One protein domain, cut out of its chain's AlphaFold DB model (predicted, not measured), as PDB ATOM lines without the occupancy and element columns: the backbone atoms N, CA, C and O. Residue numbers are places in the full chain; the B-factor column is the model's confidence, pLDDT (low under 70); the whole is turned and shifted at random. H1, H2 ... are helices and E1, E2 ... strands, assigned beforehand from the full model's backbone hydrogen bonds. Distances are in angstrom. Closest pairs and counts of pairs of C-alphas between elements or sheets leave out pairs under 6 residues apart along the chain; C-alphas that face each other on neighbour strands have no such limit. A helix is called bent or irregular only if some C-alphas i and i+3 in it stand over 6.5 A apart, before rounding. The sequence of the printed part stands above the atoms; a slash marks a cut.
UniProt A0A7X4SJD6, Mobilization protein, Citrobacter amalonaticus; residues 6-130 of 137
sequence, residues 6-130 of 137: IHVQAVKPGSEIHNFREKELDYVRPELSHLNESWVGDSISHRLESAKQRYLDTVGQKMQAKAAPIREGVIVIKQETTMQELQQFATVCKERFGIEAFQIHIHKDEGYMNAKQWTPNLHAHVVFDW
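Overview. This is residues 6 to 130 of the 137 residues of the protein "Mobilization protein" of Citrobacter amalonaticus (UniProt A0A7X4SJD6). A twisted sheet of five strands forms the core, with H4 lying slantwise over one face and H1 and the first part of H3, residues 44 to 51, over the opposite face. The rest of H3 runs on past one end of the strands, and the small hairpin E5 and E6 lies beyond the other end, giving a long outline of 59 by 28 by 21 A. The printed part has 125 residues with four named helices and seven named strands, in the order E1 H1 H2 E2 H3 E3 H4 E4 E5 E6 E7. The large sheet runs E1, E3, E7, E4, E2, all antiparallel; the class is mixed, helices and strands. The whole is only just compact, close to loose, with a radius of gyration of the C-alphas of 16.2 A.

Arrangement. E1, residues 6 to 10, is an edge strand beside E3, residues 70 to 76, with N 7 and O 74 2.9 A apart. E3 is also the neighbour of E7, residues 123 to 129, with N 73 and O 126 at 2.8 A. E7 is the neighbour of E4, residues 100 to 107, which bends by 51 degrees at residue 103; N 125 and O 105 are 2.8 A apart. The other edge strand is E2, residues 37 to 40, beside E4, with N 39 and O 104 at 2.8 A. H1, residues 15 to 19, is on the sheet at a height of 9.4 A; its closest C-alphas to E4 are those of Asn 19 and His 105, 6.1 A apart. H2, residues 30 to 35, is irregular, C-alphas 31 and 34 being 7.1 A apart, and only grazes the sheet with residues 32 to 35. H3, residues 44 to 59, is on the same face as H1, over E7 and along the strands at 15 degrees on the local plane; its closest C-alphas to E7 are those of Arg 47 and Asp 129, 7.2 A apart. H4, residues 83 to 97, is on the opposite face, over E7 and E4, at a height of 9.3 A; its closest C-alphas to E4 are those of Lys 94 and Glu 100, 5.2 A apart. H3, the sheet and H4 make three layers, helices on both faces of a sheet. E3, H4 and E4 form a split strand-helix-strand unit, two strands running the same way with E7 between them, and its crossover is right-handed. E5, residues 111 to 113, and E6, residues 118 to 120, form a hairpin, with N 119 and O 112 at 2.9 A; E6 runs on into E7 at 36 degrees. Each O i to N i+4 pair is within hydrogen-bond range in H1, H3 and H4; in H2 it is 0 of 2, with 2 of 3 O i to N i+3 pairs in range.

Along the chain. E1 begins at C-alpha 6, (142.389, 255.255, 226.631), and measures 13.4 A. H3 starts at C-alpha 44, (131.809, 246.781, 212.483), and measures 21.8 A; E3 measures 20.0 A, H4 20.6 A and E4 20.8 A. E7, 19.9 A long, ends at C-alpha 129, (133.991, 255.497, 212.853).

Size, cuts and confidence. The two C-alphas farthest apart are those of Gly 60 and Lys 116, at 59.1 A. The printed part, residues 6 to 130, has no cut, and its links are tight or short. The mean pLDDT of the printed part is 95.6, and no printed residue is under 70.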
ATOM      1  N   ILE A   6     142.879 255.886 227.854       95.12
ATOM      2  CA  ILE A   6     142.389 255.255 226.631       95.12
ATOM      3  C   ILE A   6     143.567 254.888 225.727       95.12
ATOM      4  O   ILE A   6     144.454 255.708 225.485       95.12
ATOM      5  N   HIS A   7     143.561 253.663 225.209       96.75
ATOM      6  CA  HIS A   7     144.458 253.226 224.146       96.75
ATOM      7  C   HIS A   7     143.652 252.939 222.880       96.75
ATOM      8  O   HIS A   7     142.793 252.063 222.886       96.75
ATOM      9  N   VAL A   8     143.922 253.672 221.798       97.00
ATOM     10  CA  VAL A   8     143.187 253.541 220.533       97.00
ATOM     11  C   VAL A   8     144.025 252.791 219.504       97.00
ATOM     12  O   VAL A   8     145.148 253.193 219.197       97.00
ATOM     13  N   GLN A   9     143.447 251.751 218.909       97.12
ATOM     14  CA  GLN A   9     144.062 250.929 217.866       97.12
ATOM     15  C   GLN A   9     143.114 250.740 216.675       97.12
ATOM     16  O   GLN A   9     141.915 250.987 216.773       97.12
ATOM     17  N   ALA A  10     143.645 250.311 215.527       97.00
ATOM     18  CA  ALA A  10     142.798 249.839 214.433       97.00
ATOM     19  C   ALA A  10     141.959 248.644 214.911       97.00
ATOM     20  O   ALA A  10     142.478 247.789 215.635       97.00
ATOM     21  N   VAL A  11     140.689 248.589 214.504       95.94
ATOM     22  CA  VAL A  11     139.814 247.467 214.864       95.94
ATOM     23  C   VAL A  11     140.385 246.152 214.332       95.94
ATOM     24  O   VAL A  11     140.961 246.107 213.238       95.94
ATOM     25  N   LYS A  12     140.252 245.073 215.106       94.25
ATOM     26  CA  LYS A  12     140.751 243.751 214.722       94.25
ATOM     27  C   LYS A  12     139.600 242.897 214.183       94.25
ATOM     28  O   LYS A  12     138.471 243.053 214.636       94.25
ATOM     29  N   PRO A  13     139.868 241.930 213.284       88.31
ATOM     30  CA  PRO A  13     138.828 241.026 212.779       88.31
ATOM     31  C   PRO A  13     138.060 240.263 213.870       88.31
ATOM     32  O   PRO A  13     136.922 239.878 213.650       88.31
ATOM     33  N   GLY A  14     138.678 240.042 215.035       91.31
ATOM     34  CA  GLY A  14     138.058 239.368 216.178       91.31
ATOM     35  C   GLY A  14     137.481 240.295 217.250       91.31
ATOM     36  O   GLY A  14     137.135 239.784 218.309       91.31
ATOM     37  N   SER A  15     137.415 241.618 217.026       93.69
ATOM     38  CA  SER A  15     136.923 242.563 218.044       93.69
ATOM     39  C   SER A  15     135.470 242.262 218.430       93.69
ATOM     40  O   SER A  15     135.198 242.098 219.610       93.69
ATOM     41  N   GLU A  16     134.552 242.070 217.472       95.69
ATOM     42  CA  GLU A  16     133.151 241.732 217.796       95.69
ATOM     43  C   GLU A  16     133.036 240.384 218.519       95.69
ATOM     44  O   GLU A  16     132.379 240.307 219.549       95.69
ATOM     45  N   ILE A  17     133.760 239.353 218.069       94.94
ATOM     46  CA  ILE A  17     133.782 238.034 218.727       94.94
ATOM     47  C   ILE A  17     134.200 238.157 220.204       94.94
ATOM     48  O   ILE A  17     133.617 237.515 221.078       94.94
ATOM     49  N   HIS A  18     135.210 238.986 220.493       93.81
ATOM     50  CA  HIS A  18     135.654 239.278 221.860       93.81
ATOM     51  C   HIS A  18     134.592 240.053 222.647       93.81
ATOM     52  O   HIS A  18     134.186 239.632 223.735       93.81
ATOM     53  N   ASN A  19     134.128 241.160 222.074       94.81
ATOM     54  CA  ASN A  19     133.223 242.119 222.697       94.81
ATOM     55  C   ASN A  19     131.851 241.503 223.021       94.81
ATOM     56  O   ASN A  19     131.274 241.790 224.069       94.81
ATOM     57  N   PHE A  20     131.366 240.603 222.165       95.44
ATOM     58  CA  PHE A  20     130.117 239.862 222.347       95.44
ATOM     59  C   PHE A  20     130.273 238.555 223.128       95.44
ATOM     60  O   PHE A  20     129.279 237.874 223.362       95.44
ATOM     61  N   ARG A  21     131.494 238.208 223.569       95.00
ATOM     62  CA  ARG A  21     131.787 236.949 224.278       95.00
ATOM     63  C   ARG A  21     131.388 235.701 223.478       95.00
ATOM     64  O   ARG A  21     130.963 234.700 224.041       95.00
ATOM     65  N   GLU A  22     131.589 235.729 222.163       92.88
ATOM     66  CA  GLU A  22     131.314 234.596 221.262       92.88
ATOM     67  C   GLU A  22     132.444 233.553 221.242       92.88
ATOM     68  O   GLU A  22     132.357 232.528 220.563       92.88
ATOM     69  N   LYS A  23     133.529 233.807 221.980       91.25
ATOM     70  CA  LYS A  23     134.669 232.904 222.122       91.25
ATOM     71  C   LYS A  23     135.058 232.753 223.587       91.25
ATOM     72  O   LYS A  23     135.207 233.742 224.299       91.25
ATOM     73  N   GLU A  24     135.306 231.512 223.995       89.94
ATOM     74  CA  GLU A  24     135.867 231.211 225.310       89.94
ATOM     75  C   GLU A  24     137.341 231.621 225.397       89.94
ATOM     76  O   GLU A  24     138.149 231.357 224.498       89.94
ATOM     77  N   LEU A  25     137.680 232.280 226.503       90.62
ATOM     78  CA  LEU A  25     139.005 232.800 226.809       90.62
ATOM     79  C   LEU A  25     139.351 232.404 228.246       90.62
ATOM     80  O   LEU A  25     138.529 232.529 229.148       90.62
ATOM     81  N   ASP A  26     140.574 231.940 228.461       91.25
ATOM     82  CA  ASP A  26     141.072 231.402 229.732       91.25
ATOM     83  C   ASP A  26     141.168 232.445 230.857       91.25
ATOM     84  O   ASP A  26     141.149 232.104 232.039       91.25
ATOM     85  N   TYR A  27     141.248 233.724 230.492       89.88
ATOM     86  CA  TYR A  27     141.283 234.864 231.412       89.88
ATOM     87  C   TYR A  27     139.913 235.523 231.651       89.88
ATOM     88  O   TYR A  27     139.827 236.489 232.417       89.88
ATOM     89  N   VAL A  28     138.849 235.018 231.018       93.50
ATOM     90  CA  VAL A  28     137.463 235.441 231.264       93.50
ATOM     91  C   VAL A  28     136.855 234.556 232.349       93.50
ATOM     92  O   VAL A  28     137.059 233.346 232.366       93.50
ATOM     93  N   ARG A  29     136.088 235.161 233.259       94.50
ATOM     94  CA  ARG A  29     135.277 234.477 234.273       94.50
ATOM     95  C   ARG A  29     133.807 234.451 233.851       94.50
ATOM     96  O   ARG A  29     133.122 235.455 234.061       94.50
ATOM     97  N   PRO A  30     133.295 233.343 233.281       93.25
ATOM     98  CA  PRO A  30     131.927 233.278 232.761       93.25
ATOM     99  C   PRO A  30     130.860 233.610 233.809       93.25
ATOM    100  O   PRO A  30     129.821 234.189 233.492       93.25
ATOM    101  N   GLU A  31     131.124 233.304 235.081       94.06
ATOM    102  CA  GLU A  31     130.236 233.623 236.195       94.06
ATOM    103  C   GLU A  31     130.064 235.131 236.423       94.06
ATOM    104  O   GLU A  31     129.084 235.536 237.041       94.06
ATOM    105  N   LEU A  32     130.970 235.969 235.908       95.62
ATOM    106  CA  LEU A  32     130.908 237.430 235.991       95.62
ATOM    107  C   LEU A  32     130.393 238.084 234.703       95.62
ATOM    108  O   LEU A  32     130.058 239.264 234.733       95.62
ATOM    109  N   SER A  33     130.289 237.357 233.586       95.44
ATOM    110  CA  SER A  33     129.933 237.943 232.283       95.44
ATOM    111  C   SER A  33     128.529 238.558 232.249       95.44
ATOM    112  O   SER A  33     128.280 239.454 231.449       95.44
ATOM    113  N   HIS A  34     127.631 238.162 233.156       95.25
ATOM    114  CA  HIS A  34     126.321 238.802 233.341       95.25
ATOM    115  C   HIS A  34     126.404 240.248 233.872       95.25
ATOM    116  O   HIS A  34     125.405 240.962 233.857       95.25
ATOM    117  N   LEU A  35     127.575 240.674 234.361       95.88
ATOM    118  CA  LEU A  35     127.861 242.048 234.786       95.88
ATOM    119  C   LEU A  35     128.373 242.924 233.636       95.88
ATOM    120  O   LEU A  35     128.499 244.138 233.812       95.88
ATOM    121  N   ASN A  36     128.714 242.324 232.493       97.25
ATOM    122  CA  ASN A  36     129.099 243.074 231.309       97.25
ATOM    123  C   ASN A  36     127.895 243.831 230.758       97.25
ATOM    124  O   ASN A  36     126.747 243.404 230.871       97.25
ATOM    125  N   GLU A  37     128.174 244.948 230.106       97.94
ATOM    126  CA  GLU A  37     127.155 245.781 229.482       97.94
ATOM    127  C   GLU A  37     127.566 246.054 228.041       97.94
ATOM    128  O   GLU A  37     128.752 246.115 227.716       97.94
ATOM    129  N   SER A  38     126.595 246.205 227.149       97.94
ATOM    130  CA  SER A  38     126.866 246.515 225.749       97.94
ATOM    131  C   SER A  38     125.817 247.463 225.197       97.94
ATOM    132  O   SER A  38     124.622 247.302 225.436       97.94
ATOM    133  N   TRP A  39     126.282 248.448 224.441       98.44
ATOM    134  CA  TRP A  39     125.470 249.312 223.603       98.44
ATOM    135  C   TRP A  39     125.974 249.180 222.170       98.44
ATOM    136  O   TRP A  39     127.165 249.340 221.910       98.44
ATOM    137  N   VAL A  40     125.069 248.879 221.243       98.00
ATOM    138  CA  VAL A  40     125.394 248.597 219.841       98.00
ATOM    139  C   VAL A  40     124.412 249.363 218.973       98.00
ATOM    140  O   VAL A  40     123.217 249.077 218.984       98.00
ATOM    141  N   GLY A  41     124.913 250.358 218.249       97.69
ATOM    142  CA  GLY A  41     124.146 251.091 217.245       97.69
ATOM    143  C   GLY A  41     124.309 250.532 215.831       97.69
ATOM    144  O   GLY A  41     123.442 250.756 214.993       97.69
ATOM    145  N   ASP A  42     125.413 249.835 215.551       97.62
ATOM    146  CA  ASP A  42     125.756 249.307 214.226       97.62
ATOM    147  C   ASP A  42     126.767 248.151 214.351       97.62
ATOM    148  O   ASP A  42     127.386 248.007 215.407       97.62
ATOM    149  N   SER A  43     126.978 247.355 213.297       97.44
ATOM    150  CA  SER A  43     128.065 246.360 213.253       97.44
ATOM    151  C   SER A  43     129.352 246.948 212.670       97.44
ATOM    152  O   SER A  43     129.328 247.880 211.861       97.44
ATOM    153  N   ILE A  44     130.505 246.377 213.030       97.50
ATOM    154  CA  ILE A  44     131.809 246.781 212.483       97.50
ATOM    155  C   ILE A  44     131.845 246.546 210.971       97.50
ATOM    156  O   ILE A  44     132.375 247.379 210.234       97.50
ATOM    157  N   SER A  45     131.263 245.442 210.496       96.56
ATOM    158  CA  SER A  45     131.185 245.125 209.067       96.56
ATOM    159  C   SER A  45     130.382 246.169 208.291       96.56
ATOM    160  O   SER A  45     130.908 246.758 207.345       96.56
ATOM    161  N   HIS A  46     129.159 246.462 208.735       97.50
ATOM    162  CA  HIS A  46     128.272 247.408 208.069       97.50
ATOM    163  C   HIS A  46     128.824 248.839 208.126       97.50
ATOM    164  O   HIS A  46     128.838 249.553 207.114       97.50
ATOM    165  N   ARG A  47     129.388 249.251 209.270       97.19
ATOM    166  CA  ARG A  47     130.018 250.567 209.403       97.19
ATOM    167  C   ARG A  47     131.253 250.711 208.512       97.19
ATOM    168  O   ARG A  47     131.445 251.758 207.892       97.19
ATOM    169  N   LEU A  48     132.071 249.664 208.395       96.50
ATOM    170  CA  LEU A  48     133.232 249.643 207.505       96.50
ATOM    171  C   LEU A  48     132.827 249.743 206.027       96.50
ATOM    172  O   LEU A  48     133.481 250.455 205.265       96.50
ATOM    173  N   GLU A  49     131.776 249.037 205.608       96.81
ATOM    174  CA  GLU A  49     131.240 249.145 204.247       96.81
ATOM    175  C   GLU A  49     130.722 250.555 203.962       96.81
ATOM    176  O   GLU A  49     131.106 251.158 202.958       96.81
ATOM    177  N   SER A  50     129.963 251.128 204.898       96.94
ATOM    178  CA  SER A  50     129.474 252.505 204.812       96.94
ATOM    179  C   SER A  50     130.616 253.520 204.685       96.94
ATOM    180  O   SER A  50     130.563 254.413 203.840       96.94
ATOM    181  N   ALA A  51     131.687 253.365 205.470       96.44
ATOM    182  CA  ALA A  51     132.869 254.224 205.398       96.44
ATOM    183  C   ALA A  51     133.604 254.100 204.049       96.44
ATOM    184  O   ALA A  51     134.019 255.104 203.465       96.44
ATOM    185  N   LYS A  52     133.740 252.878 203.513       96.94
ATOM    186  CA  LYS A  52     134.335 252.636 202.185       96.94
ATOM    187  C   LYS A  52     133.506 253.256 201.066       96.94
ATOM    188  O   LYS A  52     134.088 253.857 200.163       96.94
ATOM    189  N   GLN A  53     132.184 253.118 201.128       97.25
ATOM    190  CA  GLN A  53     131.276 253.687 200.137       97.25
ATOM    191  C   GLN A  53     131.323 255.216 200.176       97.25
ATOM    192  O   GLN A  53     131.578 255.844 199.155       97.25
ATOM    193  N   ARG A  54     131.231 255.816 201.370       96.88
ATOM    194  CA  ARG A  54     131.368 257.268 201.568       96.88
ATOM    195  C   ARG A  54     132.680 257.799 200.998       96.88
ATOM    196  O   ARG A  54     132.683 258.822 200.320       96.88
ATOM    197  N   TYR A  55     133.794 257.111 201.248       97.56
ATOM    198  CA  TYR A  55     135.093 257.472 200.680       97.56
ATOM    199  C   TYR A  55     135.093 257.389 199.144       97.56
ATOM    200  O   TYR A  55     135.596 258.297 198.487       97.56
ATOM    201  N   LEU A  56     134.512 256.334 198.565       97.56
ATOM    202  CA  LEU A  56     134.401 256.189 197.113       97.56
ATOM    203  C   LEU A  56     133.567 257.316 196.490       97.56
ATOM    204  O   LEU A  56     134.012 257.916 195.515       97.56
ATOM    205  N   ASP A  57     132.414 257.634 197.074       97.25
ATOM    206  CA  ASP A  57     131.485 258.641 196.549       97.25
ATOM    207  C   ASP A  57     132.057 260.061 196.627       97.25
ATOM    208  O   ASP A  57     131.838 260.882 195.741       97.25
ATOM    209  N   THR A  58     132.813 260.355 197.687       96.88
ATOM    210  CA  THR A  58     133.350 261.702 197.946       96.88
ATOM    211  C   THR A  58     134.723 261.937 197.325       96.88
ATOM    212  O   THR A  58     135.009 263.043 196.869       96.88
ATOM    213  N   VAL A  59     135.593 260.922 197.306       96.25
ATOM    214  CA  VAL A  59     136.975 261.038 196.812       96.25
ATOM    215  C   VAL A  59     137.115 260.513 195.380       96.25
ATOM    216  O   VAL A  59     138.070 260.865 194.692       96.25
ATOM    217  N   GLY A  60     136.181 259.684 194.906       96.62
ATOM    218  CA  GLY A  60     136.193 259.134 193.548       96.62
ATOM    219  C   GLY A  60     137.173 257.974 193.343       96.62
ATOM    220  O   GLY A  60     137.464 257.610 192.206       96.62
ATOM    221  N   GLN A  61     137.703 257.381 194.420       96.25
ATOM    222  CA  GLN A  61     138.600 256.224 194.336       96.25
ATOM    223  C   GLN A  61     138.341 255.204 195.446       96.25
ATOM    224  O   GLN A  61     137.767 255.518 196.485       96.25
ATOM    225  N   LYS A  62     138.825 253.973 195.259       96.44
ATOM    226  CA  LYS A  62     138.730 252.927 196.287       96.44
ATOM    227  C   LYS A  62     139.639 253.237 197.479       96.44
ATOM    228  O   LYS A  62     140.771 253.693 197.310       96.44
ATOM    229  N   MET A  63     139.152 252.941 198.683       96.25
ATOM    230  CA  MET A  63     139.938 253.050 199.912       96.25
ATOM    231  C   MET A  63     141.129 252.078 199.883       96.25
ATOM    232  O   MET A  63     141.015 250.945 199.415       96.25
ATOM    233  N   GLN A  64     142.282 252.521 200.388       95.62
ATOM    234  CA  GLN A  64     143.492 251.700 200.437       95.62
ATOM    235  C   GLN A  64     143.337 250.527 201.413       95.62
ATOM    236  O   GLN A  64     142.785 250.684 202.496       95.62
ATOM    237  N   ALA A  65     143.917 249.371 201.080       91.44
ATOM    238  CA  ALA A  65     143.803 248.157 201.894       91.44
ATOM    239  C   ALA A  65     144.371 248.291 203.322       91.44
ATOM    240  O   ALA A  65     143.937 247.580 204.220       91.44
ATOM    241  N   LYS A  66     145.340 249.192 203.531       92.31
ATOM    242  CA  LYS A  66     145.949 249.461 204.846       92.31
ATOM    243  C   LYS A  66     145.236 250.563 205.639       92.31
ATOM    244  O   LYS A  66     145.678 250.890 206.736       92.31
ATOM    245  N   ALA A  67     144.186 251.172 205.084       94.00
ATOM    246  CA  ALA A  67     143.417 252.175 205.805       94.00
ATOM    247  C   ALA A  67     142.688 251.528 206.992       94.00
ATOM    248  O   ALA A  67     142.169 250.419 206.883       94.00
ATOM    249  N   ALA A  68     142.628 252.250 208.110       95.50
ATOM    250  CA  ALA A  68     141.937 251.830 209.325       95.50
ATOM    251  C   ALA A  68     140.835 252.849 209.670       95.50
ATOM    252  O   ALA A  68     141.007 253.627 210.611       95.50
ATOM    253  N   PRO A  69     139.741 252.894 208.879       96.50
ATOM    254  CA  PRO A  69     138.652 253.850 209.086       96.50
ATOM    255  C   PRO A  69     137.860 253.560 210.364       96.50
ATOM    256  O   PRO A  69     137.217 254.456 210.888       96.50
ATOM    257  N   ILE A  70     137.917 252.326 210.870       98.00
ATOM    258  CA  ILE A  70     137.285 251.921 212.122       98.00
ATOM    259  C   ILE A  70     138.373 251.646 213.154       98.00
ATOM    260  O   ILE A  70     139.349 250.934 212.878       98.00
ATOM    261  N   ARG A  71     138.211 252.217 214.346       98.00
ATOM    262  CA  ARG A  71     139.164 252.074 215.449       98.00
ATOM    263  C   ARG A  71     138.464 251.710 216.740       98.00
ATOM    264  O   ARG A  71     137.324 252.088 216.960       98.00
ATOM    265  N   GLU A  72     139.184 251.021 217.606       98.25
ATOM    266  CA  GLU A  72     138.713 250.587 218.914       98.25
ATOM    267  C   GLU A  72     139.570 251.237 220.000       98.25
ATOM    268  O   GLU A  72     140.802 251.154 219.979       98.25
ATOM    269  N   GLY A  73     138.911 251.934 220.921       97.81
ATOM    270  CA  GLY A  73     139.503 252.499 222.121       97.81
ATOM    271  C   GLY A  73     139.277 251.585 223.315       97.81
ATOM    272  O   GLY A  73     138.132 251.338 223.676       97.81
ATOM    273  N   VAL A  74     140.356 251.138 223.954       97.62
ATOM    274  CA  VAL A  74     140.315 250.385 225.212       97.62
ATOM    275  C   VAL A  74     140.512 251.360 226.364       97.62
ATOM    276  O   VAL A  74     141.573 251.978 226.487       97.62
ATOM    277  N   ILE A  75     139.483 251.523 227.186       97.12
ATOM    278  CA  ILE A  75     139.433 252.481 228.289       97.12
ATOM    279  C   ILE A  75     139.536 251.722 229.604       97.12
ATOM    280  O   ILE A  75     138.731 250.834 229.865       97.12
ATOM    281  N   VAL A  76     140.487 252.096 230.458       96.06
ATOM    282  CA  VAL A  76     140.530 251.603 231.843       96.06
ATOM    283  C   VAL A  76     139.437 252.307 232.642       96.06
ATOM    284  O   VAL A  76     139.458 253.534 232.760       96.06
ATOM    285  N   ILE A  77     138.501 251.545 233.203       95.88
ATOM    286  CA  ILE A  77     137.343 252.086 233.924       95.88
ATOM    287  C   ILE A  77     137.391 251.734 235.413       95.88
ATOM    288  O   ILE A  77     138.252 250.983 235.874       95.88
ATOM    289  N   LYS A  78     136.455 252.295 236.178       94.06
ATOM    290  CA  LYS A  78     136.213 251.916 237.572       94.06
ATOM    291  C   LYS A  78     134.964 251.041 237.669       94.06
ATOM    292  O   LYS A  78     134.194 250.948 236.717       94.06
ATOM    293  N   GLN A  79     134.752 250.423 238.829       92.75
ATOM    294  CA  GLN A  79     133.595 249.554 239.068       92.75
ATOM    295  C   GLN A  79     132.269 250.307 238.906       92.75
ATOM    296  O   GLN A  79     131.293 249.749 238.411       92.75
ATOM    297  N   GLU A  80     132.257 251.571 239.317       94.31
ATOM    298  CA  GLU A  80     131.116 252.476 239.259       94.31
ATOM    299  C   GLU A  80     130.918 253.152 237.895       94.31
ATOM    300  O   GLU A  80     129.911 253.828 237.714       94.31
ATOM    301  N   THR A  81     131.848 252.986 236.943       95.56
ATOM    302  CA  THR A  81     131.711 253.593 235.614       95.56
ATOM    303  C   THR A  81     130.494 253.021 234.897       95.56
ATOM    304  O   THR A  81     130.360 251.807 234.736       95.56
ATOM    305  N   THR A  82     129.622 253.914 234.445       97.06
ATOM    306  CA  THR A  82     128.340 253.571 233.823       97.06
ATOM    307  C   THR A  82     128.400 253.643 232.299       97.06
ATOM    308  O   THR A  82     129.189 254.391 231.716       97.06
ATOM    309  N   MET A  83     127.495 252.920 231.631       98.12
ATOM    310  CA  MET A  83     127.298 253.054 230.184       98.12
ATOM    311  C   MET A  83     126.962 254.501 229.779       98.12
ATOM    312  O   MET A  83     127.444 254.984 228.757       98.12
ATOM    313  N   GLN A  84     126.187 255.221 230.597       98.25
ATOM    314  CA  GLN A  84     125.814 256.612 230.327       98.25
ATOM    315  C   GLN A  84     127.038 257.540 230.284       98.25
ATOM    316  O   GLN A  84     127.149 258.367 229.381       98.25
ATOM    317  N   GLU A  85     127.983 257.388 231.215       97.69
ATOM    318  CA  GLU A  85     129.228 258.165 231.213       97.69
ATOM    319  C   GLU A  85     130.075 257.876 229.968       97.69
ATOM    320  O   GLU A  85     130.648 258.797 229.381       97.69
ATOM    321  N   LEU A  86     130.119 256.619 229.511       98.31
ATOM    322  CA  LEU A  86     130.821 256.247 228.279       98.31
ATOM    323  C   LEU A  86     130.132 256.799 227.023       98.31
ATOM    324  O   LEU A  86     130.812 257.256 226.105       98.31
ATOM    325  N   GLN A  87     128.798 256.827 226.986       98.31
ATOM    326  CA  GLN A  87     128.039 257.470 225.907       98.31
ATOM    327  C   GLN A  87     128.237 258.994 225.895       98.31
ATOM    328  O   GLN A  87     128.364 259.603 224.827       98.31
ATOM    329  N   GLN A  88     128.326 259.626 227.067       98.31
ATOM    330  CA  GLN A  88     128.660 261.044 227.172       98.31
ATOM    331  C   GLN A  88     130.091 261.311 226.689       98.31
ATOM    332  O   GLN A  88     130.313 262.244 225.918       98.31
ATOM    333  N   PHE A  89     131.053 260.470 227.075       97.44
ATOM    334  CA  PHE A  89     132.414 260.524 226.545       97.44
ATOM    335  C   PHE A  89     132.433 260.400 225.013       97.44
ATOM    336  O   PHE A  89     133.054 261.223 224.341       97.44
ATOM    337  N   ALA A  90     131.705 259.434 224.449       97.75
ATOM    338  CA  ALA A  90     131.577 259.263 223.004       97.75
ATOM    339  C   ALA A  90     130.993 260.507 222.311       97.75
ATOM    340  O   ALA A  90     131.487 260.915 221.259       97.75
ATOM    341  N   THR A  91     129.992 261.143 222.924       98.06
ATOM    342  CA  THR A  91     129.403 262.399 222.431       98.06
ATOM    343  C   THR A  91     130.448 263.515 222.382       98.06
ATOM    344  O   THR A  91     130.623 264.150 221.344       98.06
ATOM    345  N   VAL A  92     131.229 263.689 223.452       98.00
ATOM    346  CA  VAL A  92     132.315 264.682 223.497       98.00
ATOM    347  C   VAL A  92     133.400 264.381 222.455       98.00
ATOM    348  O   VAL A  92     133.924 265.304 221.831       98.00
ATOM    349  N   CYS A  93     133.738 263.108 222.225       96.94
ATOM    350  CA  CYS A  93     134.676 262.708 221.173       96.94
ATOM    351  C   CYS A  93     134.175 263.093 219.776       96.94
ATOM    352  O   CYS A  93     134.951 263.621 218.974       96.94
ATOM    353  N   LYS A  94     132.881 262.900 219.505       96.88
ATOM    354  CA  LYS A  94     132.253 263.318 218.249       96.88
ATOM    355  C   LYS A  94     132.306 264.830 218.071       96.88
ATOM    356  O   LYS A  94     132.729 265.299 217.021       96.88
ATOM    357  N   GLU A  95     131.943 265.597 219.093       97.06
ATOM    358  CA  GLU A  95     131.948 267.064 219.032       97.06
ATOM    359  C   GLU A  95     133.354 267.647 218.850       97.06
ATOM    360  O   GLU A  95     133.540 268.602 218.099       97.06
ATOM    361  N   ARG A  96     134.356 267.082 219.534       96.62
ATOM    362  CA  ARG A  96     135.724 267.625 219.526       96.62
ATOM    363  C   ARG A  96     136.572 267.149 218.357       96.62
ATOM    364  O   ARG A  96     137.426 267.900 217.895       96.62
ATOM    365  N   PHE A  97     136.383 265.907 217.920       94.94
ATOM    366  CA  PHE A  97     137.269 265.258 216.948       94.94
ATOM    367  C   PHE A  97     136.541 264.776 215.689       94.94
ATOM    368  O   PHE A  97     137.193 264.366 214.732       94.94
ATOM    369  N   GLY A  98     135.207 264.813 215.663       95.44
ATOM    370  CA  GLY A  98     134.413 264.300 214.547       95.44
ATOM    371  C   GLY A  98     134.407 262.773 214.437       95.44
ATOM    372  O   GLY A  98     134.024 262.260 213.394       95.44
ATOM    373  N   ILE A  99     134.828 262.048 215.481       95.88
ATOM    374  CA  ILE A  99     134.814 260.576 215.509       95.88
ATOM    375  C   ILE A  99     133.542 260.077 216.192       95.88
ATOM    376  O   ILE A  99     133.218 260.489 217.304       95.88
ATOM    377  N   GLU A 100     132.803 259.190 215.537       97.44
ATOM    378  CA  GLU A 100     131.508 258.725 216.035       97.44
ATOM    379  C   GLU A 100     131.623 257.320 216.621       97.44
ATOM    380  O   GLU A 100     131.954 256.377 215.904       97.44
ATOM    381  N   ALA A 101     131.320 257.161 217.911       98.25
ATOM    382  CA  ALA A 101     131.200 255.831 218.495       98.25
ATOM    383  C   ALA A 101     129.889 255.166 218.057       98.25
ATOM    384  O   ALA A 101     128.832 255.796 218.086       98.25
ATOM    385  N   PHE A 102     129.951 253.884 217.710       98.31
ATOM    386  CA  PHE A 102     128.776 253.092 217.325       98.31
ATOM    387  C   PHE A 102     128.655 251.766 218.090       98.31
ATOM    388  O   PHE A 102     127.616 251.115 218.005       98.31
ATOM    389  N   GLN A 103     129.673 251.393 218.869       98.56
ATOM    390  CA  GLN A 103     129.612 250.300 219.840       98.56
ATOM    391  C   GLN A 103     130.345 250.693 221.123       98.56
ATOM    392  O   GLN A 103     131.378 251.367 221.071       98.56
ATOM    393  N   ILE A 104     129.819 250.259 222.266       98.69
ATOM    394  CA  ILE A 104     130.459 250.357 223.579       98.69
ATOM    395  C   ILE A 104     130.239 249.035 224.313       98.69
ATOM    396  O   ILE A 104     129.097 248.607 224.466       98.69
ATOM    397  N   HIS A 105     131.308 248.425 224.817       98.50
ATOM    398  CA  HIS A 105     131.262 247.178 225.581       98.50
ATOM    399  C   HIS A 105     132.024 247.347 226.886       98.50
ATOM    400  O   HIS A 105     133.212 247.650 226.862       98.50
ATOM    401  N   ILE A 106     131.359 247.160 228.022       98.38
ATOM    402  CA  ILE A 106     131.989 247.138 229.342       98.38
ATOM    403  C   ILE A 106     132.269 245.684 229.718       98.38
ATOM    404  O   ILE A 106     131.347 244.869 229.768       98.38
ATOM    405  N   HIS A 107     133.521 245.387 230.054       97.81
ATOM    406  CA  HIS A 107     133.951 244.089 230.557       97.81
ATOM    407  C   HIS A 107     134.322 244.175 232.038       97.81
ATOM    408  O   HIS A 107     135.249 244.892 232.431       97.81
ATOM    409  N   LYS A 108     133.580 243.427 232.859       96.50
ATOM    410  CA  LYS A 108     133.778 243.267 234.311       96.50
ATOM    411  C   LYS A 108     134.175 241.832 234.692       96.50
ATOM    412  O   LYS A 108     134.317 241.520 235.871       96.50
ATOM    413  N   ASP A 109     134.359 240.972 233.697       96.31
ATOM    414  CA  ASP A 109     134.613 239.534 233.816       96.31
ATOM    415  C   ASP A 109     136.047 239.116 233.463       96.31
ATOM    416  O   ASP A 109     136.409 237.955 233.633       96.31
ATOM    417  N   GLU A 110     136.882 240.043 233.000       95.31
ATOM    418  CA  GLU A 110     138.293 239.793 232.716       95.31
ATOM    419  C   GLU A 110     139.184 240.135 233.908       95.31
ATOM    420  O   GLU A 110     138.882 241.003 234.729       95.31
ATOM    421  N   GLY A 111     140.328 239.466 233.995       92.62
ATOM    422  CA  GLY A 111     141.321 239.742 235.021       92.62
ATOM    423  C   GLY A 111     142.477 238.766 234.965       92.62
ATOM    424  O   GLY A 111     142.603 237.967 234.043       92.62
ATOM    425  N   TYR A 112     143.326 238.814 235.980       90.38
ATOM    426  CA  TYR A 112     144.473 237.924 236.080       90.38
ATOM    427  C   TYR A 112     144.553 237.306 237.471       90.38
ATOM    428  O   TYR A 112     144.243 237.936 238.486       90.38
ATOM    429  N   MET A 113     144.958 236.039 237.515       88.19
ATOM    430  CA  MET A 113     145.226 235.342 238.764       88.19
ATOM    431  C   MET A 113     146.676 235.593 239.175       88.19
ATOM    432  O   MET A 113     147.606 235.182 238.486       88.19
ATOM    433  N   ASN A 114     146.871 236.236 240.324       83.38
ATOM    434  CA  ASN A 114     148.158 236.225 241.012       83.38
ATOM    435  C   ASN A 114     148.231 235.020 241.958       83.38
ATOM    436  O   ASN A 114     147.220 234.392 242.250       83.38
ATOM    437  N   ALA A 115     149.404 234.753 242.538       81.12
ATOM    438  CA  ALA A 115     149.639 233.615 243.440       81.12
ATOM    439  C   ALA A 115     148.688 233.498 244.659       81.12
ATOM    440  O   ALA A 115     148.717 232.485 245.350       81.12
ATOM    441  N   LYS A 116     147.888 234.527 244.968       86.50
ATOM    442  CA  LYS A 116     147.008 234.572 246.152       86.50
ATOM    443  C   LYS A 116     145.560 234.954 245.856       86.50
ATOM    444  O   LYS A 116     144.685 234.614 246.642       86.50
ATOM    445  N   GLN A 117     145.312 235.705 244.787       90.94
ATOM    446  CA  GLN A 117     143.988 236.240 244.491       90.94
ATOM    447  C   GLN A 117     143.875 236.635 243.024       90.94
ATOM    448  O   GLN A 117     144.859 237.020 242.384       90.94
ATOM    449  N   TRP A 118     142.647 236.598 242.530       91.81
ATOM    450  CA  TRP A 118     142.309 237.153 241.235       91.81
ATOM    451  C   TRP A 118     142.099 238.658 241.339       91.81
ATOM    452  O   TRP A 118     141.497 239.143 242.298       91.81
ATOM    453  N   THR A 119     142.619 239.384 240.357       91.88
ATOM    454  CA  THR A 119     142.491 240.837 240.257       91.88
ATOM    455  C   THR A 119     141.688 241.175 239.001       91.88
ATOM    456  O   THR A 119     142.118 240.781 237.912       91.88
ATOM    457  N   PRO A 120     140.550 241.887 239.125       93.75
ATOM    458  CA  PRO A 120     139.750 242.280 237.971       93.75
ATOM    459  C   PRO A 120     140.501 243.287 237.099       93.75
ATOM    460  O   PRO A 120     141.168 244.195 237.602       93.75
ATOM    461  N   ASN A 121     140.339 243.149 235.789       94.75
ATOM    462  CA  ASN A 121     140.777 244.104 234.784       94.75
ATOM    463  C   ASN A 121     139.546 244.770 234.158       94.75
ATOM    464  O   ASN A 121     139.076 244.365 233.096       94.75
ATOM    465  N   LEU A 122     139.011 245.779 234.842       96.06
ATOM    466  CA  LEU A 122     137.824 246.497 234.387       96.06
ATOM    467  C   LEU A 122     138.186 247.427 233.232       96.06
ATOM    468  O   LEU A 122     139.005 248.340 233.381       96.06
ATOM    469  N   HIS A 123     137.548 247.221 232.089       97.56
ATOM    470  CA  HIS A 123     137.772 248.066 230.927       97.56
ATOM    471  C   HIS A 123     136.535 248.145 230.040       97.56
ATOM    472  O   HIS A 123     135.625 247.322 230.133       97.56
ATOM    473  N   ALA A 124     136.514 249.159 229.181       98.25
ATOM    474  CA  ALA A 124     135.516 249.300 228.141       98.25
ATOM    475  C   ALA A 124     136.168 249.373 226.760       98.25
ATOM    476  O   ALA A 124     137.182 250.049 226.592       98.25
ATOM    477  N   HIS A 125     135.561 248.723 225.774       98.50
ATOM    478  CA  HIS A 125     135.855 248.930 224.359       98.50
ATOM    479  C   HIS A 125     134.864 249.939 223.801       98.50
ATOM    480  O   HIS A 125     133.660 249.796 223.994       98.50
ATOM    481  N   VAL A 126     135.363 250.960 223.115       98.44
ATOM    482  CA  VAL A 126     134.548 251.928 222.378       98.44
ATOM    483  C   VAL A 126     134.987 251.898 220.926       98.44
ATOM    484  O   VAL A 126     136.141 252.204 220.621       98.44
ATOM    485  N   VAL A 127     134.081 251.522 220.028       98.56
ATOM    486  CA  VAL A 127     134.382 251.396 218.601       98.56
ATOM    487  C   VAL A 127     133.892 252.634 217.864       98.56
ATOM    488  O   VAL A 127     132.721 253.007 217.963       98.56
ATOM    489  N   PHE A 128     134.806 253.267 217.134       98.38
ATOM    490  CA  PHE A 128     134.627 254.542 216.454       98.38
ATOM    491  C   PHE A 128     134.690 254.389 214.934       98.38
ATOM    492  O   PHE A 128     135.599 253.741 214.407       98.38
ATOM    493  N   ASP A 129     133.779 255.062 214.231       97.81
ATOM    494  CA  ASP A 129     133.991 255.497 212.853       97.81
ATOM    495  C   ASP A 129     134.903 256.728 212.891       97.81
ATOM    496  O   ASP A 129     134.556 257.774 213.446       97.81
ATOM    497  N   TRP A 130     136.110 256.567 212.352       95.94
ATOM    498  CA  TRP A 130     137.141 257.599 212.290       95.94
ATOM    499  C   TRP A 130     137.047 258.450 211.024       95.94
ATOM    500  O   TRP A 130     137.892 259.313 210.796       95.94
TER     501      TRP A 130